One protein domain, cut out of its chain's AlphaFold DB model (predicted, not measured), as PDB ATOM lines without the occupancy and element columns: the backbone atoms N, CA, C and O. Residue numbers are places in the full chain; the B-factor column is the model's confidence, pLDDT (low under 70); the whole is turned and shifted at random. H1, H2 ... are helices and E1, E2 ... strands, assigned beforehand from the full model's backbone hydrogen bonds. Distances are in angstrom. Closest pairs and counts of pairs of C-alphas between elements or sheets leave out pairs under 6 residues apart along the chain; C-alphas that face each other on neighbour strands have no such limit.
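This is residues 44 to 211 of the 211 residues of an uncharacterized protein of Parcubacteria group bacterium Athens1014_10 (UniProt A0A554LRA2). Four small, twisted sheets stand face to face in a curved row, like part of a propeller: E4 E5 E6, then E3 E2 E1 E14, then E10 E11 E12 E13, then E7 E8 E9, the last only partly facing its neighbour. E4, E14, E10 and E7, each an edge strand of its own sheet, follow one another along this row, with C-alphas of E4 close to E14, of E14 close to E10 and of E10 close to E7, and the one short helix, H1, covers a face of the sheet E4 E5 E6. The printed part has 168 residues, with the named order E1 to E6, H1, E7 to E14; its class is mostly strand, and each sheet is antiparallel. It is compact, with a radius of gyration of the C-alphas of 15.8 A and spans of 44 by 34 by 31 A.

E1, residues 44 to 51, begins at C-alpha 44 (16.024, -24.685, -15.399), spans 20.6 A and bends by 52 degrees at residue 48. E2, residues 54 to 61, spans 22.5 A; E3 is 68 to 71 and E4 81 to 86. E5, residues 92 to 99, spans 19.5 A and bends by 63 degrees at residue 96; E6, 102 to 109, spans 22.3 A. H1 is 123 to 129, beginning at C-alpha 123 (35.197, -38.431, -12.465). E7 is 135 to 138, E8 141 to 145, E9 151 to 155, E10 169 to 173, E11 179 to 184, E12 187 to 192, E13 198 to 203. E14, 205 to 210, ends at C-alpha 210 (20.659, -23.480, -18.298).

Four meanders, each strand the antiparallel neighbour of the one before, are E1 E2 E3, E4 E5 E6, E7 E8 E9 and E10 E11 E12 E13. E14 is the antiparallel neighbour of E1, with N 46 and O 208 3.0 A apart; in the hairpin E1 and E2, N 47 and O 58 are 2.9 A apart. The sheets form a stack, face to face in turn. The closest C-alphas of E4 and E14 are those of Phe 85 and Asn 208, 5.3 A; of E10 and E14, Glu 170 and Arg 206, 5.2 A; of E7 and E10, Ile 135 and Cys 171, 7.0 A. H1 is on the sheet E4 E5 E6 at a height of 8.2 A, and its O i to N i+4 pairs are each within hydrogen-bond range. E9 and E10 are apart.

The C-alphas of Asn 75 and Lys 148, the two farthest apart, are 49.0 A apart. The printed part has no cut. The links E6 to H1 and E9 to E10 are long, 13 residues each. Residues 75 to 78 and 211 are under 70 in pLDDT.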
ATOM      1  N   GLU A  44      15.982 -23.421 -16.109       96.38
ATOM      2  CA  GLU A  44      16.024 -24.685 -15.399       96.38
ATOM      3  C   GLU A  44      17.400 -24.913 -14.766       96.38
ATOM      4  O   GLU A  44      18.467 -24.621 -15.311       96.38
ATOM      5  N   ILE A  45      17.372 -25.464 -13.564       97.81
ATOM      6  CA  ILE A  45      18.557 -25.774 -12.780       97.81
ATOM      7  C   ILE A  45      18.558 -27.270 -12.540       97.81
ATOM      8  O   ILE A  45      17.607 -27.806 -11.971       97.81
ATOM      9  N   VAL A  46      19.645 -27.934 -12.923       98.06
ATOM     10  CA  VAL A  46      19.915 -29.313 -12.507       98.06
ATOM     11  C   VAL A  46      20.876 -29.300 -11.341       98.06
ATOM     12  O   VAL A  46      21.774 -28.464 -11.272       98.06
ATOM     13  N   PHE A  47      20.679 -30.205 -10.394       97.81
ATOM     14  CA  PHE A  47      21.484 -30.237  -9.185       97.81
ATOM     15  C   PHE A  47      21.473 -31.608  -8.531       97.81
ATOM     16  O   PHE A  47      20.691 -32.493  -8.875       97.81
ATOM     17  N   THR A  48      22.355 -31.774  -7.552       96.50
ATOM     18  CA  THR A  48      22.395 -32.960  -6.702       96.50
ATOM     19  C   THR A  48      21.714 -32.705  -5.370       96.50
ATOM     20  O   THR A  48      21.925 -31.663  -4.743       96.50
ATOM     21  N   ARG A  49      20.943 -33.679  -4.887       95.19
ATOM     22  CA  ARG A  49      20.399 -33.663  -3.526       95.19
ATOM     23  C   ARG A  49      20.543 -35.023  -2.875       95.19
ATOM     24  O   ARG A  49      20.406 -36.058  -3.522       95.19
ATOM     25  N   ARG A  50      20.887 -34.996  -1.588       91.75
ATOM     26  CA  ARG A  50      20.996 -36.196  -0.769       91.75
ATOM     27  C   ARG A  50      19.633 -36.524  -0.177       91.75
ATOM     28  O   ARG A  50      19.137 -35.750   0.637       91.75
ATOM     29  N   ASP A  51      19.101 -37.688  -0.531       87.12
ATOM     30  CA  ASP A  51      17.877 -38.237   0.049       87.12
ATOM     31  C   ASP A  51      18.206 -39.579   0.709       87.12
ATOM     32  O   ASP A  51      18.508 -40.581   0.054       87.12
ATOM     33  N   GLY A  52      18.217 -39.586   2.043       86.25
ATOM     34  CA  GLY A  52      18.731 -40.715   2.813       86.25
ATOM     35  C   GLY A  52      20.218 -40.953   2.537       86.25
ATOM     36  O   GLY A  52      21.050 -40.061   2.715       86.25
ATOM     37  N   LEU A  53      20.562 -42.170   2.113       84.69
ATOM     38  CA  LEU A  53      21.950 -42.578   1.882       84.69
ATOM     39  C   LEU A  53      22.493 -42.168   0.504       84.69
ATOM     40  O   LEU A  53      23.709 -42.181   0.310       84.69
ATOM     41  N   TYR A  54      21.628 -41.767  -0.429       87.88
ATOM     42  CA  TYR A  54      21.981 -41.620  -1.843       87.88
ATOM     43  C   TYR A  54      21.966 -40.166  -2.291       87.88
ATOM     44  O   TYR A  54      21.146 -39.365  -1.842       87.88
ATOM     45  N   LEU A  55      22.898 -39.833  -3.178       91.81
ATOM     46  CA  LEU A  55      22.930 -38.565  -3.896       91.81
ATOM     47  C   LEU A  55      22.259 -38.761  -5.263       91.81
ATOM     48  O   LEU A  55      22.725 -39.571  -6.062       91.81
ATOM     49  N   ASN A  56      21.173 -38.033  -5.507       94.69
ATOM     50  CA  ASN A  56      20.331 -38.140  -6.701       94.69
ATOM     51  C   ASN A  56      20.424 -36.864  -7.549       94.69
ATOM     52  O   ASN A  56      20.860 -35.824  -7.046       94.69
ATOM     53  N   ILE A  57      19.974 -36.929  -8.808       97.38
ATOM     54  CA  ILE A  57      19.886 -35.758  -9.695       97.38
ATOM     55  C   ILE A  57      18.452 -35.239  -9.729       97.38
ATOM     56  O   ILE A  57      17.501 -35.988  -9.969       97.38
ATOM     57  N   TYR A  58      18.318 -33.937  -9.530       97.94
ATOM     58  CA  TYR A  58      17.066 -33.197  -9.547       97.94
ATOM     59  C   TYR A  58      17.105 -32.082 -10.579       97.94
ATOM     60  O   TYR A  58      18.176 -31.634 -10.989       97.94
ATOM     61  N   LYS A  59      15.912 -31.618 -10.943       97.81
ATOM     62  CA  LYS A  59      15.674 -30.398 -11.702       97.81
ATOM     63  C   LYS A  59      14.686 -29.505 -10.962       97.81
ATOM     64  O   LYS A  59      13.785 -30.015 -10.302       97.81
ATOM     65  N   ILE A  60      14.856 -28.195 -11.072       97.62
ATOM     66  CA  ILE A  60      13.938 -27.176 -10.556       97.62
ATOM     67  C   ILE A  60      13.938 -25.972 -11.499       97.62
ATOM     68  O   ILE A  60      14.945 -25.705 -12.156       97.62
ATOM     69  N   ASN A  61      12.833 -25.237 -11.561       97.00
ATOM     70  CA  ASN A  61      12.806 -23.953 -12.249       97.00
ATOM     71  C   ASN A  61      13.614 -22.917 -11.450       97.00
ATOM     72  O   ASN A  61      13.695 -22.979 -10.221       97.00
ATOM     73  N   ALA A  62      14.187 -21.926 -12.129       95.50
ATOM     74  CA  ALA A  62      14.963 -20.861 -11.495       95.50
ATOM     75  C   ALA A  62      14.136 -19.992 -10.533       95.50
ATOM     76  O   ALA A  62      14.693 -19.395  -9.615       95.50
ATOM     77  N   ASP A  63      12.813 -19.968 -10.707       95.12
ATOM     78  CA  ASP A  63      11.867 -19.339  -9.782       95.12
ATOM     79  C   ASP A  63      11.559 -20.183  -8.530       95.12
ATOM     80  O   ASP A  63      10.791 -19.756  -7.671       95.12
ATOM     81  N   GLY A  64      12.167 -21.367  -8.406       94.56
ATOM     82  CA  GLY A  64      11.988 -22.290  -7.287       94.56
ATOM     83  C   GLY A  64      10.791 -23.231  -7.425       94.56
ATOM     84  O   GLY A  64      10.544 -24.038  -6.530       94.56
ATOM     85  N   THR A  65      10.043 -23.170  -8.526       95.75
ATOM     86  CA  THR A  65       8.894 -24.051  -8.761       95.75
ATOM     87  C   THR A  65       9.277 -25.325  -9.521       95.75
ATOM     88  O   THR A  65      10.391 -25.473 -10.023       95.75
ATOM     89  N   GLY A  66       8.342 -26.276  -9.615       95.75
ATOM     90  CA  GLY A  66       8.466 -27.410 -10.540       95.75
ATOM     91  C   GLY A  66       9.586 -28.401 -10.215       95.75
ATOM     92  O   GLY A  66      10.078 -29.076 -11.118       95.75
ATOM     93  N   GLU A  67      10.005 -28.492  -8.951       97.12
ATOM     94  CA  GLU A  67      11.061 -29.419  -8.552       97.12
ATOM     95  C   GLU A  67      10.681 -30.877  -8.861       97.12
ATOM     96  O   GLU A  67       9.593 -31.347  -8.519       97.12
ATOM     97  N   LYS A  68      11.597 -31.611  -9.494       96.69
ATOM     98  CA  LYS A  68      11.409 -33.004  -9.898       96.69
ATOM     99  C   LYS A  68      12.718 -33.782  -9.785       96.69
ATOM    100  O   LYS A  68      13.767 -33.319 -10.226       96.69
ATOM    101  N   MET A  69      12.653 -35.001  -9.251       96.25
ATOM    102  CA  MET A  69      13.764 -35.954  -9.328       96.25
ATOM    103  C   MET A  69      13.873 -36.497 -10.758       96.25
ATOM    104  O   MET A  69      12.892 -37.012 -11.293       96.25
ATOM    105  N   LEU A  70      15.050 -36.377 -11.372       96.44
ATOM    106  CA  LEU A  70      15.300 -36.880 -12.727       96.44
ATOM    107  C   LEU A  70      15.990 -38.239 -12.727       96.44
ATOM    108  O   LEU A  70      15.677 -39.076 -13.563       96.44
ATOM    109  N   TYR A  71      16.903 -38.468 -11.783       94.75
ATOM    110  CA  TYR A  71      17.636 -39.723 -11.699       94.75
ATOM    111  C   TYR A  71      17.839 -40.143 -10.250       94.75
ATOM    112  O   TYR A  71      18.367 -39.384  -9.434       94.75
ATOM    113  N   HIS A  72      17.477 -41.392  -9.977       90.56
ATOM    114  CA  HIS A  72      17.887 -42.142  -8.802       90.56
ATOM    115  C   HIS A  72      18.361 -43.516  -9.260       90.56
ATOM    116  O   HIS A  72      17.923 -44.035 -10.285       90.56
ATOM    117  N   HIS A  73      19.245 -44.131  -8.491       79.94
ATOM    118  CA  HIS A  73      19.684 -45.481  -8.808       79.94
ATOM    119  C   HIS A  73      18.693 -46.504  -8.247       79.94
ATOM    120  O   HIS A  73      18.257 -46.390  -7.098       79.94
ATOM    121  N   GLU A  74      18.341 -47.513  -9.038       71.81
ATOM    122  CA  GLU A  74      17.418 -48.570  -8.606       71.81
ATOM    123  C   GLU A  74      18.101 -49.559  -7.641       71.81
ATOM    124  O   GLU A  74      17.520 -49.963  -6.633       71.81
ATOM    125  N   ASN A  75      19.384 -49.872  -7.877       62.12
ATOM    126  CA  ASN A  75      20.169 -50.825  -7.084       62.12
ATOM    127  C   ASN A  75      20.998 -50.141  -5.990       62.12
ATOM    128  O   ASN A  75      22.182 -49.893  -6.160       62.12
ATOM    129  N   LYS A  76      20.352 -49.887  -4.852       60.91
ATOM    130  CA  LYS A  76      20.774 -49.201  -3.608       60.91
ATOM    131  C   LYS A  76      22.165 -49.495  -2.984       60.91
ATOM    132  O   LYS A  76      22.418 -49.072  -1.857       60.91
ATOM    133  N   VAL A  77      23.094 -50.186  -3.632       54.75
ATOM    134  CA  VAL A  77      24.449 -50.409  -3.100       54.75
ATOM    135  C   VAL A  77      25.425 -49.455  -3.793       54.75
ATOM    136  O   VAL A  77      25.683 -49.582  -4.983       54.75
ATOM    137  N   ASN A  78      25.992 -48.511  -3.030       59.50
ATOM    138  CA  ASN A  78      27.003 -47.538  -3.484       59.50
ATOM    139  C   ASN A  78      26.562 -46.606  -4.622       59.50
ATOM    140  O   ASN A  78      27.357 -46.246  -5.487       59.50
ATOM    141  N   SER A  79      25.306 -46.177  -4.614       70.75
ATOM    142  CA  SER A  79      24.732 -45.431  -5.728       70.75
ATOM    143  C   SER A  79      24.676 -43.929  -5.470       70.75
ATOM    144  O   SER A  79      23.726 -43.419  -4.885       70.75
ATOM    145  N   ASN A  80      25.702 -43.203  -5.908       87.25
ATOM    146  CA  ASN A  80      25.687 -41.742  -5.912       87.25
ATOM    147  C   ASN A  80      25.773 -41.234  -7.350       87.25
ATOM    148  O   ASN A  80      26.541 -41.769  -8.149       87.25
ATOM    149  N   ALA A  81      25.007 -40.189  -7.647       92.75
ATOM    150  CA  ALA A  81      25.141 -39.373  -8.840       92.75
ATOM    151  C   ALA A  81      25.678 -37.988  -8.456       92.75
ATOM    152  O   ALA A  81      25.328 -37.456  -7.405       92.75
ATOM    153  N   SER A  82      26.555 -37.414  -9.274       93.88
ATOM    154  CA  SER A  82      27.253 -36.162  -8.981       93.88
ATOM    155  C   SER A  82      27.569 -35.377 -10.254       93.88
ATOM    156  O   SER A  82      27.541 -35.926 -11.350       93.88
ATOM    157  N   PHE A  83      27.902 -34.096 -10.084       95.44
ATOM    158  CA  PHE A  83      28.325 -33.172 -11.146       95.44
ATOM    159  C   PHE A  83      27.374 -33.140 -12.359       95.44
ATOM    160  O   PHE A  83      27.828 -33.384 -13.476       95.44
ATOM    161  N   PRO A  84      26.060 -32.895 -12.173       97.38
ATOM    162  CA  PRO A  84      25.163 -32.739 -13.303       97.38
ATOM    163  C   PRO A  84      25.463 -31.436 -14.047       97.38
ATOM    164  O   PRO A  84      25.694 -30.399 -13.425       97.38
ATOM    165  N   PHE A  85      25.416 -31.474 -15.371       97.25
ATOM    166  CA  PHE A  85      25.490 -30.284 -16.208       97.25
ATOM    167  C   PHE A  85      24.733 -30.475 -17.515       97.25
ATOM    168  O   PHE A  85      24.618 -31.584 -18.038       97.25
ATOM    169  N   TRP A  86      24.206 -29.375 -18.034       97.19
ATOM    170  CA  TRP A  86      23.483 -29.366 -19.297       97.19
ATOM    171  C   TRP A  86      24.431 -29.478 -20.491       97.19
ATOM    172  O   TRP A  86      25.531 -28.921 -20.485       97.19
ATOM    173  N   SER A  87      23.975 -30.133 -21.557       95.12
ATOM    174  CA  SER A  87      24.581 -29.976 -22.876       95.12
ATOM    175  C   SER A  87      24.489 -28.519 -23.344       95.12
ATOM    176  O   SER A  87      23.630 -27.748 -22.905       95.12
ATOM    177  N   GLU A  88      25.360 -28.114 -24.273       90.25
ATOM    178  CA  GLU A  88      25.374 -26.731 -24.773       90.25
ATOM    179  C   GLU A  88      24.022 -26.286 -25.344       90.25
ATOM    180  O   GLU A  88      23.652 -25.123 -25.167       90.25
ATOM    181  N   ASN A  89      23.305 -27.223 -25.977       92.00
ATOM    182  CA  ASN A  89      21.988 -27.061 -26.591       92.00
ATOM    183  C   ASN A  89      20.802 -27.436 -25.677       92.00
ATOM    184  O   ASN A  89      19.659 -27.294 -26.112       92.00
ATOM    185  N   GLY A  90      21.045 -27.895 -24.443       93.00
ATOM    186  CA  GLY A  90      20.000 -28.133 -23.444       93.00
ATOM    187  C   GLY A  90      19.137 -29.356 -23.605       93.00
ATOM    188  O   GLY A  90      18.257 -29.579 -22.782       93.00
ATOM    189  N   SER A  91      19.335 -30.130 -24.665       95.38
ATOM    190  CA  SER A  91      18.529 -31.324 -24.893       95.38
ATOM    191  C   SER A  91      18.903 -32.463 -23.949       95.38
ATOM    192  O   SER A  91      18.084 -33.346 -23.710       95.38
ATOM    193  N   GLU A  92      20.126 -32.448 -23.419       97.62
ATOM    194  CA  GLU A  92      20.683 -33.522 -22.607       97.62
ATOM    195  C   GLU A  92      21.273 -32.992 -21.295       97.62
ATOM    196  O   GLU A  92      21.698 -31.839 -21.180       97.62
ATOM    197  N   ILE A  93      21.345 -33.882 -20.310       98.19
ATOM    198  CA  ILE A  93      22.009 -33.671 -19.028       98.19
ATOM    199  C   ILE A  93      23.069 -34.757 -18.864       98.19
ATOM    200  O   ILE A  93      22.761 -35.950 -18.887       98.19
ATOM    201  N   TYR A  94      24.311 -34.336 -18.658       97.88
ATOM    202  CA  TYR A  94      25.431 -35.204 -18.320       97.88
ATOM    203  C   TYR A  94      25.644 -35.227 -16.814       97.88
ATOM    204  O   TYR A  94      25.431 -34.222 -16.144       97.88
ATOM    205  N   PHE A  95      26.080 -36.360 -16.273       97.56
ATOM    206  CA  PHE A  95      26.408 -36.491 -14.853       97.56
ATOM    207  C   PHE A  95      27.348 -37.675 -14.621       97.56
ATOM    208  O   PHE A  95      27.421 -38.591 -15.434       97.56
ATOM    209  N   ALA A  96      28.062 -37.687 -13.501       95.94
ATOM    210  CA  ALA A  96      28.801 -38.859 -13.046       95.94
ATOM    211  C   ALA A  96      27.880 -39.740 -12.192       95.94
ATOM    212  O   ALA A  96      27.184 -39.221 -11.318       95.94
ATOM    213  N   ALA A  97      27.896 -41.056 -12.381       93.56
ATOM    214  CA  ALA A  97      27.245 -42.000 -11.474       93.56
ATOM    215  C   ALA A  97      28.016 -43.317 -11.373       93.56
ATOM    216  O   ALA A  97      28.797 -43.669 -12.255       93.56
ATOM    217  N   MET A  98      27.782 -44.049 -10.286       89.62
ATOM    218  CA  MET A  98      28.381 -45.367 -10.080       89.62
ATOM    219  C   MET A  98      27.706 -46.424 -10.964       89.62
ATOM    220  O   MET A  98      26.484 -46.571 -10.938       89.62
ATOM    221  N   LYS A  99      28.509 -47.190 -11.702       87.88
ATOM    222  CA  LYS A  99      28.113 -48.378 -12.464       87.88
ATOM    223  C   LYS A  99      29.127 -49.481 -12.183       87.88
ATOM    224  O   LYS A  99      30.317 -49.273 -12.370       87.88
ATOM    225  N   ASP A 100      28.665 -50.623 -11.678       85.81
ATOM    226  CA  ASP A 100      29.518 -51.785 -11.388       85.81
ATOM    227  C   ASP A 100      30.761 -51.460 -10.531       85.81
ATOM    228  O   ASP A 100      31.839 -52.010 -10.729       85.81
ATOM    229  N   ARG A 101      30.586 -50.586  -9.526       84.81
ATOM    230  CA  ARG A 101      31.633 -50.081  -8.607       84.81
ATOM    231  C   ARG A 101      32.654 -49.113  -9.224       84.81
ATOM    232  O   ARG A 101      33.597 -48.742  -8.531       84.81
ATOM    233  N   GLU A 102      32.433 -48.635 -10.442       88.94
ATOM    234  CA  GLU A 102      33.235 -47.584 -11.080       88.94
ATOM    235  C   GLU A 102      32.406 -46.310 -11.289       88.94
ATOM    236  O   GLU A 102      31.195 -46.381 -11.507       88.94
ATOM    237  N   TRP A 103      33.044 -45.137 -11.241       91.75
ATOM    238  CA  TRP A 103      32.411 -43.904 -11.713       91.75
ATOM    239  C   TRP A 103      32.388 -43.903 -13.237       91.75
ATOM    240  O   TRP A 103      33.393 -44.184 -13.882       91.75
ATOM    241  N   VAL A 104      31.235 -43.573 -13.808       94.50
ATOM    242  CA  VAL A 104      31.038 -43.474 -15.254       94.50
ATOM    243  C   VAL A 104      30.234 -42.216 -15.546       94.50
ATOM    244  O   VAL A 104      29.379 -41.813 -14.750       94.50
ATOM    245  N   LYS A 105      30.496 -41.582 -16.684       97.12
ATOM    246  CA  LYS A 105      29.653 -40.508 -17.195       97.12
ATOM    247  C   LYS A 105      28.375 -41.108 -17.769       97.12
ATOM    248  O   LYS A 105      28.395 -42.023 -18.586       97.12
ATOM    249  N   PHE A 106      27.251 -40.568 -17.349       97.31
ATOM    250  CA  PHE A 106      25.938 -40.858 -17.886       97.31
ATOM    251  C   PHE A 106      25.405 -39.638 -18.620       97.31
ATOM    252  O   PHE A 106      25.836 -38.505 -18.393       97.31
ATOM    253  N   VAL A 107      24.457 -39.902 -19.506       98.06
ATOM    254  CA  VAL A 107      23.667 -38.899 -20.205       98.06
ATOM    255  C   VAL A 107      22.202 -39.311 -20.162       98.06
ATOM    256  O   VAL A 107      21.885 -40.502 -20.186       98.06
ATOM    257  N   MET A 108      21.326 -38.323 -20.066       97.94
ATOM    258  CA  MET A 108      19.877 -38.473 -20.141       97.94
ATOM    259  C   MET A 108      19.273 -37.271 -20.861       97.94
ATOM    260  O   MET A 108      19.910 -36.221 -20.953       97.94
ATOM    261  N   ASP A 109      18.037 -37.406 -21.318       97.88
ATOM    262  CA  ASP A 109      17.271 -36.296 -21.874       97.88
ATOM    263  C   ASP A 109      16.950 -35.254 -20.787       97.88
ATOM    264  O   ASP A 109      16.883 -35.563 -19.594       97.88
ATOM    265  N   ALA A 110      16.669 -34.016 -21.199       95.69
ATOM    266  CA  ALA A 110      16.277 -32.897 -20.329       95.69
ATOM    267  C   ALA A 110      15.095 -33.187 -19.371       95.69
ATOM    268  O   ALA A 110      14.902 -32.493 -18.364       95.69
ATOM    269  N   ASP A 111      14.261 -34.181 -19.692       95.31
ATOM    270  CA  ASP A 111      13.107 -34.603 -18.892       95.31
ATOM    271  C   ASP A 111      13.394 -35.792 -17.947       95.31
ATOM    272  O   ASP A 111      12.513 -36.170 -17.156       95.31
ATOM    273  N   GLY A 112      14.622 -36.324 -17.994       95.69
ATOM    274  CA  GLY A 112      15.133 -37.450 -17.211       95.69
ATOM    275  C   GLY A 112      15.038 -38.816 -17.899       95.69
ATOM    276  O   GLY A 112      15.382 -39.824 -17.286       95.69
ATOM    277  N   LYS A 113      14.548 -38.895 -19.141       95.62
ATOM    278  CA  LYS A 113      14.426 -40.165 -19.876       95.62
ATOM    279  C   LYS A 113      15.727 -40.568 -20.569       95.62
ATOM    280  O   LYS A 113      16.703 -39.826 -20.590       95.62
ATOM    281  N   ASN A 114      15.722 -41.773 -21.146       96.31
ATOM    282  CA  ASN A 114      16.799 -42.286 -21.999       96.31
ATOM    283  C   ASN A 114      18.183 -42.290 -21.327       96.31
ATOM    284  O   ASN A 114      19.209 -42.069 -21.970       96.31
ATOM    285  N   VAL A 115      18.208 -42.584 -20.023       96.00
ATOM    286  CA  VAL A 115      19.441 -42.661 -19.236       96.00
ATOM    287  C   VAL A 115      20.350 -43.761 -19.784       96.00
ATOM    288  O   VAL A 115      19.970 -44.933 -19.832       96.00
ATOM    289  N   ARG A 116      21.580 -43.403 -20.148       95.25
ATOM    290  CA  ARG A 116      22.596 -44.343 -20.638       95.25
ATOM    291  C   ARG A 116      23.998 -43.945 -20.190       95.25
ATOM    292  O   ARG A 116      24.300 -42.766 -20.026       95.25
ATOM    293  N   ALA A 117      24.858 -44.942 -20.013       95.38
ATOM    294  CA  ALA A 117      26.279 -44.729 -19.746       95.38
ATOM    295  C   ALA A 117      27.026 -44.346 -21.034       95.38
ATOM    296  O   ALA A 117      26.644 -44.773 -22.127       95.38
ATOM    297  N   THR A 118      28.103 -43.579 -20.898       96.19
ATOM    298  CA  THR A 118      29.085 -43.323 -21.957       96.19
ATOM    299  C   THR A 118      30.374 -44.112 -21.686       96.19
ATOM    300  O   THR A 118      30.425 -44.944 -20.777       96.19
ATOM    301  N   GLU A 119      31.409 -43.884 -22.494       95.81
ATOM    302  CA  GLU A 119      32.729 -44.505 -22.330       95.81
ATOM    303  C   GLU A 119      33.644 -43.749 -21.348       95.81
ATOM    304  O   GLU A 119      34.669 -44.288 -20.938       95.81
ATOM    305  N   GLU A 120      33.282 -42.525 -20.946       97.38
ATOM    306  CA  GLU A 120      34.080 -41.714 -20.018       97.38
ATOM    307  C   GLU A 120      33.940 -42.236 -18.580       97.38
ATOM    308  O   GLU A 120      32.829 -42.399 -18.067       97.38
ATOM    309  N   LYS A 121      35.076 -42.468 -17.919       95.75
ATOM    310  CA  LYS A 121      35.183 -43.063 -16.578       95.75
ATOM    311  C   LYS A 121      36.002 -42.228 -15.591       95.75
ATOM    312  O   LYS A 121      36.077 -42.589 -14.420       95.75
ATOM    313  N   ASP A 122      36.618 -41.127 -16.020       95.12
ATOM    314  CA  ASP A 122      37.347 -40.214 -15.141       95.12
ATOM    315  C   ASP A 122      36.379 -39.216 -14.471       95.12
ATOM    316  O   ASP A 122      35.929 -38.252 -15.105       95.12
ATOM    317  N   PRO A 123      36.073 -39.366 -13.164       90.38
ATOM    318  CA  PRO A 123      35.197 -38.431 -12.465       90.38
ATOM    319  C   PRO A 123      35.762 -37.004 -12.410       90.38
ATOM    320  O   PRO A 123      34.990 -36.047 -12.309       90.38
ATOM    321  N   TYR A 124      37.085 -36.828 -12.498       93.25
ATOM    322  CA  TYR A 124      37.709 -35.509 -12.514       93.25
ATOM    323  C   TYR A 124      37.534 -34.809 -13.861       93.25
ATOM    324  O   TYR A 124      37.394 -33.587 -13.894       93.25
ATOM    325  N   GLN A 125      37.526 -35.545 -14.972       95.56
ATOM    326  CA  GLN A 125      37.175 -35.000 -16.283       95.56
ATOM    327  C   GLN A 125      35.714 -34.536 -16.303       95.56
ATOM    328  O   GLN A 125      35.451 -33.380 -16.633       95.56
ATOM    329  N   ILE A 126      34.782 -35.366 -15.824       94.44
ATOM    330  CA  ILE A 126      33.348 -35.022 -15.762       94.44
ATOM    331  C   ILE A 126      33.121 -33.767 -14.904       94.44
ATOM    332  O   ILE A 126      32.403 -32.850 -15.296       94.44
ATOM    333  N   SER A 127      33.786 -33.693 -13.749       93.62
ATOM    334  CA  SER A 127      33.726 -32.533 -12.857       93.62
ATOM    335  C   SER A 127      34.341 -31.260 -13.461       93.62
ATOM    336  O   SER A 127      33.925 -30.157 -13.120       93.62
ATOM    337  N   ARG A 128      35.337 -31.373 -14.347       94.12
ATOM    338  CA  ARG A 128      35.904 -30.214 -15.059       94.12
ATOM    339  C   ARG A 128      34.960 -29.694 -16.138       94.12
ATOM    340  O   ARG A 128      34.871 -28.485 -16.311       94.12
ATOM    341  N   GLU A 129      34.258 -30.583 -16.832       94.12
ATOM    342  CA  GLU A 129      33.275 -30.216 -17.859       94.12
ATOM    343  C   GLU A 129      32.046 -29.511 -17.281       94.12
ATOM    344  O   GLU A 129      31.473 -28.651 -17.941       94.12
ATOM    345  N   SER A 130      31.673 -29.817 -16.034       92.00
ATOM    346  CA  SER A 130      30.533 -29.176 -15.372       92.00
ATOM    347  C   SER A 130      30.795 -27.737 -14.909       92.00
ATOM    348  O   SER A 130      29.865 -27.077 -14.445       92.00
ATOM    349  N   ARG A 131      32.048 -27.261 -14.956       91.25
ATOM    350  CA  ARG A 131      32.475 -25.984 -14.364       91.25
ATOM    351  C   ARG A 131      32.663 -24.889 -15.406       91.25
ATOM    352  O   ARG A 131      33.236 -25.100 -16.472       91.25
ATOM    353  N   GLU A 132      32.256 -23.681 -15.039       93.75
ATOM    354  CA  GLU A 132      32.484 -22.475 -15.832       93.75
ATOM    355  C   GLU A 132      33.941 -22.015 -15.706       93.75
ATOM    356  O   GLU A 132      34.480 -21.911 -14.606       93.75
ATOM    357  N   LYS A 133      34.588 -21.711 -16.834       92.19
ATOM    358  CA  LYS A 133      36.011 -21.318 -16.860       92.19
ATOM    359  C   LYS A 133      36.250 -19.859 -16.470       92.19
ATOM    360  O   LYS A 133      37.368 -19.496 -16.124       92.19
ATOM    361  N   ASP A 134      35.222 -19.024 -16.577       95.06
ATOM    362  CA  ASP A 134      35.258 -17.586 -16.307       95.06
ATOM    363  C   ASP A 134      34.726 -17.222 -14.910       95.06
ATOM    364  O   ASP A 134      34.722 -16.044 -14.554       95.06
ATOM    365  N   ILE A 135      34.332 -18.212 -14.097       96.25
ATOM    366  CA  ILE A 135      34.041 -18.040 -12.669       96.25
ATOM    367  C   ILE A 135      35.198 -18.625 -11.861       96.25
ATOM    368  O   ILE A 135      35.481 -19.819 -11.930       96.25
ATOM    369  N   ILE A 136      35.849 -17.787 -11.060       95.50
ATOM    370  CA  ILE A 136      36.983 -18.178 -10.224       95.50
ATOM    371  C   ILE A 136      36.537 -18.163  -8.761       95.50
ATOM    372  O   ILE A 136      36.018 -17.159  -8.276       95.50
ATOM    373  N   VAL A 137      36.770 -19.260  -8.040       94.75
ATOM    374  CA  VAL A 137      36.553 -19.332  -6.589       94.75
ATOM    375  C   VAL A 137      37.907 -19.383  -5.884       94.75
ATOM    376  O   VAL A 137      38.692 -20.296  -6.129       94.75
ATOM    377  N   LYS A 138      38.188 -18.407  -5.012       94.50
ATOM    378  CA  LYS A 138      39.437 -18.328  -4.230       94.50
ATOM    379  C   LYS A 138      39.129 -17.977  -2.791       94.50
ATOM    380  O   LYS A 138      38.462 -16.976  -2.556       94.50
ATOM    381  N   GLU A 139      39.602 -18.796  -1.853       95.06
ATOM    382  CA  GLU A 139      39.355 -18.599  -0.413       95.06
ATOM    383  C   GLU A 139      37.852 -18.410  -0.114       95.06
ATOM    384  O   GLU A 139      37.429 -17.518   0.619       95.06
ATOM    385  N   GLY A 140      37.007 -19.198  -0.788       94.25
ATOM    386  CA  GLY A 140      35.549 -19.082  -0.730       94.25
ATOM    387  C   GLY A 140      34.972 -17.789  -1.331       94.25
ATOM    388  O   GLY A 140      33.774 -17.550  -1.273       94.25
ATOM    389  N   SER A 141      35.763 -16.901  -1.913       97.25
ATOM    390  CA  SER A 141      35.241 -15.719  -2.603       97.25
ATOM    391  C   SER A 141      34.990 -16.024  -4.077       97.25
ATOM    392  O   SER A 141      35.747 -16.771  -4.694       97.25
ATOM    393  N   ILE A 142      33.925 -15.451  -4.642       97.88
ATOM    394  CA  ILE A 142      33.564 -15.610  -6.059       97.88
ATOM    395  C   ILE A 142      34.070 -14.398  -6.832       97.88
ATOM    396  O   ILE A 142      33.727 -13.259  -6.498       97.88
ATOM    397  N   TYR A 143      34.813 -14.661  -7.900       97.69
ATOM    398  CA  TYR A 143      35.288 -13.688  -8.870       97.69
ATOM    399  C   TYR A 143      34.829 -14.074 -10.277       97.69
ATOM    400  O   TYR A 143      34.617 -15.249 -10.575       97.69
ATOM    401  N   ILE A 144      34.738 -13.085 -11.159       97.06
ATOM    402  CA  ILE A 144      34.600 -13.299 -12.602       97.06
ATOM    403  C   ILE A 144      35.899 -12.888 -13.278       97.06
ATOM    404  O   ILE A 144      36.403 -11.793 -13.025       97.06
ATOM    405  N   LEU A 145      36.404 -13.728 -14.174       96.50
ATOM    406  CA  LEU A 145      37.499 -13.368 -15.062       96.50
ATOM    407  C   LEU A 145      36.945 -12.614 -16.273       96.50
ATOM    408  O   LEU A 145      36.182 -13.159 -17.072       96.50
ATOM    409  N   ASN A 146      37.310 -11.344 -16.422       93.75
ATOM    410  CA  ASN A 146      36.870 -10.558 -17.567       93.75
ATOM    411  C   ASN A 146      37.710 -10.856 -18.826       93.75
ATOM    412  O   ASN A 146      38.731 -11.540 -18.787       93.75
ATOM    413  N   LYS A 147      37.311 -10.289 -19.971       93.62
ATOM    414  CA  LYS A 147      37.995 -10.504 -21.263       93.62
ATOM    415  C   LYS A 147      39.451 -10.022 -21.310       93.62
ATOM    416  O   LYS A 147      40.184 -10.433 -22.201       93.62
ATOM    417  N   LYS A 148      39.854  -9.129 -20.402       96.56
ATOM    418  CA  LYS A 148      41.233  -8.642 -20.270       96.56
ATOM    419  C   LYS A 148      42.079  -9.525 -19.345       96.56
ATOM    420  O   LYS A 148      43.264  -9.259 -19.194       96.56
ATOM    421  N   GLY A 149      41.484 -10.553 -18.737       94.75
ATOM    422  CA  GLY A 149      42.139 -11.391 -17.738       94.75
ATOM    423  C   GLY A 149      42.143 -10.785 -16.332       94.75
ATOM    424  O   GLY A 149      42.886 -11.254 -15.478       94.75
ATOM    425  N   GLU A 150      41.338  -9.751 -16.076       97.25
ATOM    426  CA  GLU A 150      41.215  -9.154 -14.743       97.25
ATOM    427  C   GLU A 150      40.136  -9.897 -13.946       97.25
ATOM    428  O   GLU A 150      39.047 -10.181 -14.456       97.25
ATOM    429  N   GLU A 151      40.423 -10.192 -12.681       97.62
ATOM    430  CA  GLU A 151      39.479 -10.823 -11.764       97.62
ATOM    431  C   GLU A 151      38.633  -9.763 -11.049       97.62
ATOM    432  O   GLU A 151      39.151  -8.885 -10.357       97.62
ATOM    433  N   ILE A 152      37.314  -9.862 -11.180       97.12
ATOM    434  CA  ILE A 152      36.356  -8.934 -10.578       97.12
ATOM    435  C   ILE A 152      35.650  -9.647  -9.431       97.12
ATOM    436  O   ILE A 152      34.961 -10.641  -9.655       97.12
ATOM    437  N   LEU A 153      35.807  -9.142  -8.207       97.44
ATOM    438  CA  LEU A 153      35.146  -9.695  -7.025       97.44
ATOM    439  C   LEU A 153      33.628  -9.499  -7.108       97.44
ATOM    440  O   LEU A 153      33.154  -8.368  -7.177       97.44
ATOM    441  N   ILE A 154      32.879 -10.598  -7.030       97.75
ATOM    442  CA  ILE A 154      31.409 -10.591  -6.983       97.75
ATOM    443  C   ILE A 154      30.897 -10.868  -5.582       97.75
ATOM    444  O   ILE A 154      29.937 -10.248  -5.130       97.75
ATOM    445  N   ARG A 155      31.539 -11.795  -4.870       97.00
ATOM    446  CA  ARG A 155      31.123 -12.157  -3.520       97.00
ATOM    447  C   ARG A 155      32.329 -12.387  -2.632       97.00
ATOM    448  O   ARG A 155      33.034 -13.375  -2.806       97.00
ATOM    449  N   LEU A 156      32.504 -11.524  -1.634       96.62
ATOM    450  CA  LEU A 156      33.481 -11.740  -0.571       96.62
ATOM    451  C   LEU A 156      32.987 -12.822   0.394       96.62
ATOM    452  O   LEU A 156      31.851 -12.774   0.872       96.62
ATOM    453  N   HIS A 157      33.858 -13.762   0.729       96.06
ATOM    454  CA  HIS A 157      33.667 -14.699   1.827       96.06
ATOM    455  C   HIS A 157      34.683 -14.417   2.923       96.06
ATOM    456  O   HIS A 157      35.860 -14.213   2.655       96.06
ATOM    457  N   LYS A 158      34.191 -14.336   4.156       95.25
ATOM    458  CA  LYS A 158      35.003 -14.020   5.329       95.25
ATOM    459  C   LYS A 158      35.264 -15.287   6.123       95.25
ATOM    460  O   LYS A 158      34.444 -16.206   6.092       95.25
ATOM    461  N   ASP A 159      36.382 -15.280   6.841       94.94
ATOM    462  CA  ASP A 159      36.778 -16.350   7.758       94.94
ATOM    463  C   ASP A 159      36.852 -17.703   7.041       94.94
ATOM    464  O   ASP A 159      36.281 -18.700   7.487       94.94
ATOM    465  N   TYR A 160      37.483 -17.703   5.861       96.56
ATOM    466  CA  TYR A 160      37.649 -18.903   5.055       96.56
ATOM    467  C   TYR A 160      38.416 -19.967   5.837       96.56
ATOM    468  O   TYR A 160      39.519 -19.733   6.328       96.56
ATOM    469  N   ASP A 161      37.823 -21.152   5.889       95.75
ATOM    470  CA  ASP A 161      38.456 -22.362   6.383       95.75
ATOM    471  C   ASP A 161      38.010 -23.507   5.485       95.75
ATOM    472  O   ASP A 161      36.813 -23.725   5.306       95.75
ATOM    473  N   PHE A 162      38.958 -24.246   4.917       91.44
ATOM    474  CA  PHE A 162      38.658 -25.291   3.941       91.44
ATOM    475  C   PHE A 162      37.696 -26.372   4.472       91.44
ATOM    476  O   PHE A 162      36.915 -26.928   3.707       91.44
ATOM    477  N   TYR A 163      37.720 -26.666   5.773       90.88
ATOM    478  CA  TYR A 163      36.914 -27.732   6.366       90.88
ATOM    479  C   TYR A 163      35.650 -27.206   7.050       90.88
ATOM    480  O   TYR A 163      34.590 -27.824   6.960       90.88
ATOM    481  N   LEU A 164      35.752 -26.077   7.749       93.50
ATOM    482  CA  LEU A 164      34.694 -25.543   8.607       93.50
ATOM    483  C   LEU A 164      33.845 -24.481   7.907       93.50
ATOM    484  O   LEU A 164      32.665 -24.321   8.226       93.50
ATOM    485  N   ASN A 165      34.430 -23.747   6.961       92.62
ATOM    486  CA  ASN A 165      33.776 -22.642   6.272       92.62
ATOM    487  C   ASN A 165      34.330 -22.442   4.843       92.62
ATOM    488  O   ASN A 165      34.861 -21.367   4.539       92.62
ATOM    489  N   PRO A 166      34.200 -23.448   3.952       91.31
ATOM    490  CA  PRO A 166      34.829 -23.428   2.625       91.31
ATOM    491  C   PRO A 166      34.263 -22.336   1.709       91.31
ATOM    492  O   PRO A 166      34.917 -21.897   0.767       91.31
ATOM    493  N   GLY A 167      33.055 -21.857   2.015       93.50
ATOM    494  CA  GLY A 167      32.358 -20.851   1.230       93.50
ATOM    495  C   GLY A 167      31.497 -21.460   0.114       93.50
ATOM    496  O   GLY A 167      30.966 -22.560   0.281       93.50
ATOM    497  N   PRO A 168      31.236 -20.701  -0.960       93.31
ATOM    498  CA  PRO A 168      30.518 -21.124  -2.137       93.31
ATOM    499  C   PRO A 168      31.366 -22.046  -3.018       93.31
ATOM    500  O   PRO A 168      32.541 -21.783  -3.261       93.31
ATOM    501  N   GLU A 169      30.742 -23.088  -3.551       88.56
ATOM    502  CA  GLU A 169      31.376 -24.062  -4.440       88.56
ATOM    503  C   GLU A 169      30.497 -24.335  -5.665       88.56
ATOM    504  O   GLU A 169      29.295 -24.048  -5.656       88.56
ATOM    505  N   GLU A 170      31.110 -24.924  -6.700       88.81
ATOM    506  CA  GLU A 170      30.428 -25.463  -7.887       88.81
ATOM    507  C   GLU A 170      29.500 -24.429  -8.535       88.81
ATOM    508  O   GLU A 170      28.280 -24.588  -8.598       88.81
ATOM    509  N   CYS A 171      30.117 -23.319  -8.942       95.25
ATOM    510  CA  CYS A 171      29.422 -22.187  -9.526       95.25
ATOM    511  C   CYS A 171      29.071 -22.443 -10.997       95.25
ATOM    512  O   CYS A 171      29.874 -22.996 -11.750       95.25
ATOM    513  N   SER A 172      27.908 -21.958 -11.418       96.25
ATOM    514  CA  SER A 172      27.479 -21.962 -12.815       96.25
ATOM    515  C   SER A 172      26.778 -20.652 -13.161       96.25
ATOM    516  O   SER A 172      26.283 -19.932 -12.289       96.25
ATOM    517  N   TRP A 173      26.775 -20.310 -14.440       96.19
ATOM    518  CA  TRP A 173      26.130 -19.110 -14.937       96.19
ATOM    519  C   TRP A 173      24.652 -19.335 -15.228       96.19
ATOM    520  O   TRP A 173      24.270 -20.383 -15.729       96.19
ATOM    521  N   SER A 174      23.833 -18.303 -15.034       95.50
ATOM    522  CA  SER A 174      22.556 -18.216 -15.735       95.50
ATOM    523  C   SER A 174      22.785 -18.141 -17.253       95.50
ATOM    524  O   SER A 174      23.827 -17.643 -17.701       95.50
ATOM    525  N   PRO A 175      21.805 -18.552 -18.075       91.62
ATOM    526  CA  PRO A 175      21.947 -18.565 -19.536       91.62
ATOM    527  C   PRO A 175      22.267 -17.187 -20.119       91.62
ATOM    528  O   PRO A 175      23.011 -17.065 -21.088       91.62
ATOM    529  N   ASP A 176      21.721 -16.139 -19.504       93.31
ATOM    530  CA  ASP A 176      21.924 -14.746 -19.895       93.31
ATOM    531  C   ASP A 176      23.161 -14.092 -19.248       93.31
ATOM    532  O   ASP A 176      23.368 -12.887 -19.414       93.31
ATOM    533  N   LYS A 177      23.977 -14.865 -18.512       93.06
ATOM    534  CA  LYS A 177      25.200 -14.427 -17.815       93.06
ATOM    535  C   LYS A 177      24.969 -13.245 -16.854       93.06
ATOM    536  O   LYS A 177      25.878 -12.454 -16.592       93.06
ATOM    537  N   LYS A 178      23.747 -13.082 -16.328       94.62
ATOM    538  CA  LYS A 178      23.418 -12.039 -15.336       94.62
ATOM    539  C   LYS A 178      23.514 -12.517 -13.896       94.62
ATOM    540  O   LYS A 178      23.679 -11.685 -13.002       94.62
ATOM    541  N   TYR A 179      23.424 -13.821 -13.671       96.62
ATOM    542  CA  TYR A 179      23.393 -14.412 -12.344       96.62
ATOM    543  C   TYR A 179      24.351 -15.590 -12.249       96.62
ATOM    544  O   TYR A 179      24.577 -16.299 -13.223       96.62
ATOM    545  N   ILE A 180      24.886 -15.812 -11.057       97.12
ATOM    546  CA  ILE A 180      25.697 -16.975 -10.723       97.12
ATOM    547  C   ILE A 180      24.898 -17.813  -9.735       97.12
ATOM    548  O   ILE A 180      24.416 -17.290  -8.726       97.12
ATOM    549  N   ILE A 181      24.776 -19.103 -10.017       97.31
ATOM    550  CA  ILE A 181      24.288 -20.095  -9.068       97.31
ATOM    551  C   ILE A 181      25.470 -20.793  -8.412       97.31
ATOM    552  O   ILE A 181      26.483 -21.030  -9.062       97.31
ATOM    553  N   PHE A 182      25.361 -21.100  -7.127       96.44
ATOM    554  CA  PHE A 182      26.410 -21.768  -6.362       96.44
ATOM    555  C   PHE A 182      25.824 -22.489  -5.151       96.44
ATOM    556  O   PHE A 182      24.723 -22.183  -4.684       96.44
ATOM    557  N   GLN A 183      26.575 -23.440  -4.605       94.69
ATOM    558  CA  GLN A 183      26.226 -24.100  -3.354       94.69
ATOM    559  C   GLN A 183      26.895 -23.389  -2.181       94.69
ATOM    560  O   GLN A 183      28.105 -23.221  -2.193       94.69
ATOM    561  N   ILE A 184      26.153 -23.060  -1.122       93.88
ATOM    562  CA  ILE A 184      26.730 -22.620   0.156       93.88
ATOM    563  C   ILE A 184      25.875 -23.111   1.326       93.88
ATOM    564  O   ILE A 184      24.646 -23.041   1.288       93.88
ATOM    565  N   LYS A 185      26.511 -23.631   2.386       91.38
ATOM    566  CA  LYS A 185      25.824 -24.126   3.602       91.38
ATOM    567  C   LYS A 185      24.670 -25.111   3.307       91.38
ATOM    568  O   LYS A 185      23.647 -25.093   3.986       91.38
ATOM    569  N   GLY A 186      24.829 -25.951   2.278       91.88
ATOM    570  CA  GLY A 186      23.846 -26.964   1.862       91.88
ATOM    571  C   GLY A 186      22.663 -26.444   1.034       91.88
ATOM    572  O   GLY A 186      21.731 -27.203   0.772       91.88
ATOM    573  N   TYR A 187      22.690 -25.173   0.630       94.81
ATOM    574  CA  TYR A 187      21.671 -24.564  -0.217       94.81
ATOM    575  C   TYR A 187      22.244 -24.159  -1.563       94.81
ATOM    576  O   TYR A 187      23.353 -23.631  -1.652       94.81
ATOM    577  N   ILE A 188      21.419 -24.322  -2.585       97.00
ATOM    578  CA  ILE A 188      21.613 -23.712  -3.888       97.00
ATOM    579  C   ILE A 188      21.164 -22.260  -3.782       97.00
ATOM    580  O   ILE A 188      20.039 -21.964  -3.370       97.00
ATOM    581  N   THR A 189      22.082 -21.362  -4.102       96.38
ATOM    582  CA  THR A 189      21.940 -19.923  -3.915       96.38
ATOM    583  C   THR A 189      22.288 -19.217  -5.213       96.38
ATOM    584  O   THR A 189      23.192 -19.637  -5.929       96.38
ATOM    585  N   ILE A 190      21.572 -18.138  -5.502       96.19
ATOM    586  CA  ILE A 190      21.818 -17.269  -6.648       96.19
ATOM    587  C   ILE A 190      22.372 -15.940  -6.159       96.19
ATOM    588  O   ILE A 190      21.975 -15.447  -5.101       96.19
ATOM    589  N   ILE A 191      23.264 -15.343  -6.942       95.69
ATOM    590  CA  ILE A 191      23.686 -13.950  -6.811       95.69
ATOM    591  C   ILE A 191      23.688 -13.277  -8.185       95.69
ATOM    592  O   ILE A 191      23.994 -13.920  -9.187       95.69
ATOM    593  N   ASN A 192      23.336 -11.997  -8.270       94.88
ATOM    594  CA  ASN A 192      23.552 -11.241  -9.506       94.88
ATOM    595  C   ASN A 192      25.040 -10.937  -9.721       94.88
ATOM    596  O   ASN A 192      25.833 -10.912  -8.781       94.88
ATOM    597  N   LYS A 193      25.412 -10.645 -10.967       91.81
ATOM    598  CA  LYS A 193      26.789 -10.302 -11.340       91.81
ATOM    599  C   LYS A 193      27.329  -9.044 -10.649       91.81
ATOM    600  O   LYS A 193      28.529  -8.832 -10.671       91.81
ATOM    601  N   GLU A 194      26.478  -8.194 -10.070       92.31
ATOM    602  CA  GLU A 194      26.910  -7.043  -9.266       92.31
ATOM    603  C   GLU A 194      27.154  -7.391  -7.787       92.31
ATOM    604  O   GLU A 194      27.620  -6.539  -7.036       92.31
ATOM    605  N   GLY A 195      26.815  -8.603  -7.338       91.88
ATOM    606  CA  GLY A 195      27.031  -9.042  -5.958       91.88
ATOM    607  C   GLY A 195      26.030  -8.497  -4.928       91.88
ATOM    608  O   GLY A 195      26.222  -8.669  -3.727       91.88
ATOM    609  N   THR A 196      24.968  -7.821  -5.370       90.38
ATOM    610  CA  THR A 196      24.059  -7.029  -4.520       90.38
ATOM    611  C   THR A 196      22.720  -7.696  -4.218       90.38
ATOM    612  O   THR A 196      22.057  -7.322  -3.253       90.38
ATOM    613  N   LYS A 197      22.298  -8.673  -5.023       91.31
ATOM    614  CA  LYS A 197      21.035  -9.406  -4.876       91.31
ATOM    615  C   LYS A 197      21.318 -10.888  -4.769       91.31
ATOM    616  O   LYS A 197      22.028 -11.432  -5.609       91.31
ATOM    617  N   THR A 198      20.729 -11.540  -3.773       92.12
ATOM    618  CA  THR A 198      20.875 -12.978  -3.558       92.12
ATOM    619  C   THR A 198      19.567 -13.610  -3.100       92.12
ATOM    620  O   THR A 198      18.770 -12.953  -2.434       92.12
ATOM    621  N   ALA A 199      19.352 -14.876  -3.449       92.50
ATOM    622  CA  ALA A 199      18.246 -15.684  -2.948       92.50
ATOM    623  C   ALA A 199      18.666 -17.150  -2.831       92.50
ATOM    624  O   ALA A 199      19.483 -17.640  -3.613       92.50
ATOM    625  N   LYS A 200      18.092 -17.851  -1.850       93.69
ATOM    626  CA  LYS A 200      18.187 -19.311  -1.733       93.69
ATOM    627  C   LYS A 200      17.019 -19.933  -2.486       93.69
ATOM    628  O   LYS A 200      15.905 -19.444  -2.355       93.69
ATOM    629  N   ILE A 201      17.271 -21.016  -3.211       94.44
ATOM    630  CA  ILE A 201      16.232 -21.713  -3.980       94.44
ATOM    631  C   ILE A 201      15.789 -22.973  -3.240       94.44
ATOM    632  O   ILE A 201      14.650 -23.095  -2.811       94.44
ATOM    633  N   THR A 202      16.704 -23.927  -3.081       95.56
ATOM    634  CA  THR A 202      16.413 -25.252  -2.526       95.56
ATOM    635  C   THR A 202      17.660 -25.829  -1.858       95.56
ATOM    636  O   THR A 202      18.772 -25.304  -1.998       95.56
ATOM    637  N   LYS A 203      17.488 -26.907  -1.092       96.12
ATOM    638  CA  LYS A 203      18.608 -27.674  -0.537       96.12
ATOM    639  C   LYS A 203      19.224 -28.536  -1.628       96.12
ATOM    640  O   LYS A 203      18.511 -29.215  -2.360       96.12
ATOM    641  N   GLY A 204      20.546 -28.570  -1.684       95.44
ATOM    642  CA  GLY A 204      21.260 -29.329  -2.699       95.44
ATOM    643  C   GLY A 204      22.640 -28.759  -2.970       95.44
ATOM    644  O   GLY A 204      23.154 -27.931  -2.214       95.44
ATOM    645  N   GLY A 205      23.238 -29.225  -4.057       95.38
ATOM    646  CA  GLY A 205      24.599 -28.886  -4.422       95.38
ATOM    647  C   GLY A 205      24.940 -29.198  -5.868       95.38
ATOM    648  O   GLY A 205      24.154 -29.857  -6.551       95.38
ATOM    649  N   ARG A 206      26.129 -28.774  -6.318       94.81
ATOM    650  CA  ARG A 206      26.618 -28.994  -7.698       94.81
ATOM    651  C   ARG A 206      25.579 -28.591  -8.746       94.81
ATOM    652  O   ARG A 206      25.190 -29.404  -9.580       94.81
ATOM    653  N   ALA A 207      25.049 -27.382  -8.600       96.50
ATOM    654  CA  ALA A 207      23.988 -26.891  -9.458       96.50
ATOM    655  C   ALA A 207      24.560 -26.374 -10.781       96.50
ATOM    656  O   ALA A 207      25.594 -25.711 -10.797       96.50
ATOM    657  N   ASN A 208      23.856 -26.629 -11.875       97.25
ATOM    658  CA  ASN A 208      24.161 -26.086 -13.190       97.25
ATOM    659  C   ASN A 208      22.878 -25.476 -13.767       97.25
ATOM    660  O   ASN A 208      21.823 -26.118 -13.752       97.25
ATOM    661  N   TRP A 209      22.950 -24.221 -14.207       96.25
ATOM    662  CA  TRP A 209      21.786 -23.450 -14.647       96.25
ATOM    663  C   TRP A 209      21.838 -23.247 -16.156       96.25
ATOM    664  O   TRP A 209      22.829 -22.766 -16.703       96.25
ATOM    665  N   LYS A 210      20.768 -23.632 -16.851       87.94
ATOM    666  CA  LYS A 210      20.659 -23.480 -18.298       87.94
ATOM    667  C   LYS A 210      19.189 -23.337 -18.730       87.94
ATOM    668  O   LYS A 210      18.302 -23.871 -18.071       87.94
ATOM    669  N   TYR A 211      18.991 -22.663 -19.873       69.50
ATOM    670  CA  TYR A 211      17.716 -22.169 -20.442       69.50
ATOM    671  C   TYR A 211      17.002 -21.149 -19.583       69.50
ATOM    672  O   TYR A 211      17.344 -21.117 -18.394       69.50
TER     673      TYR A 211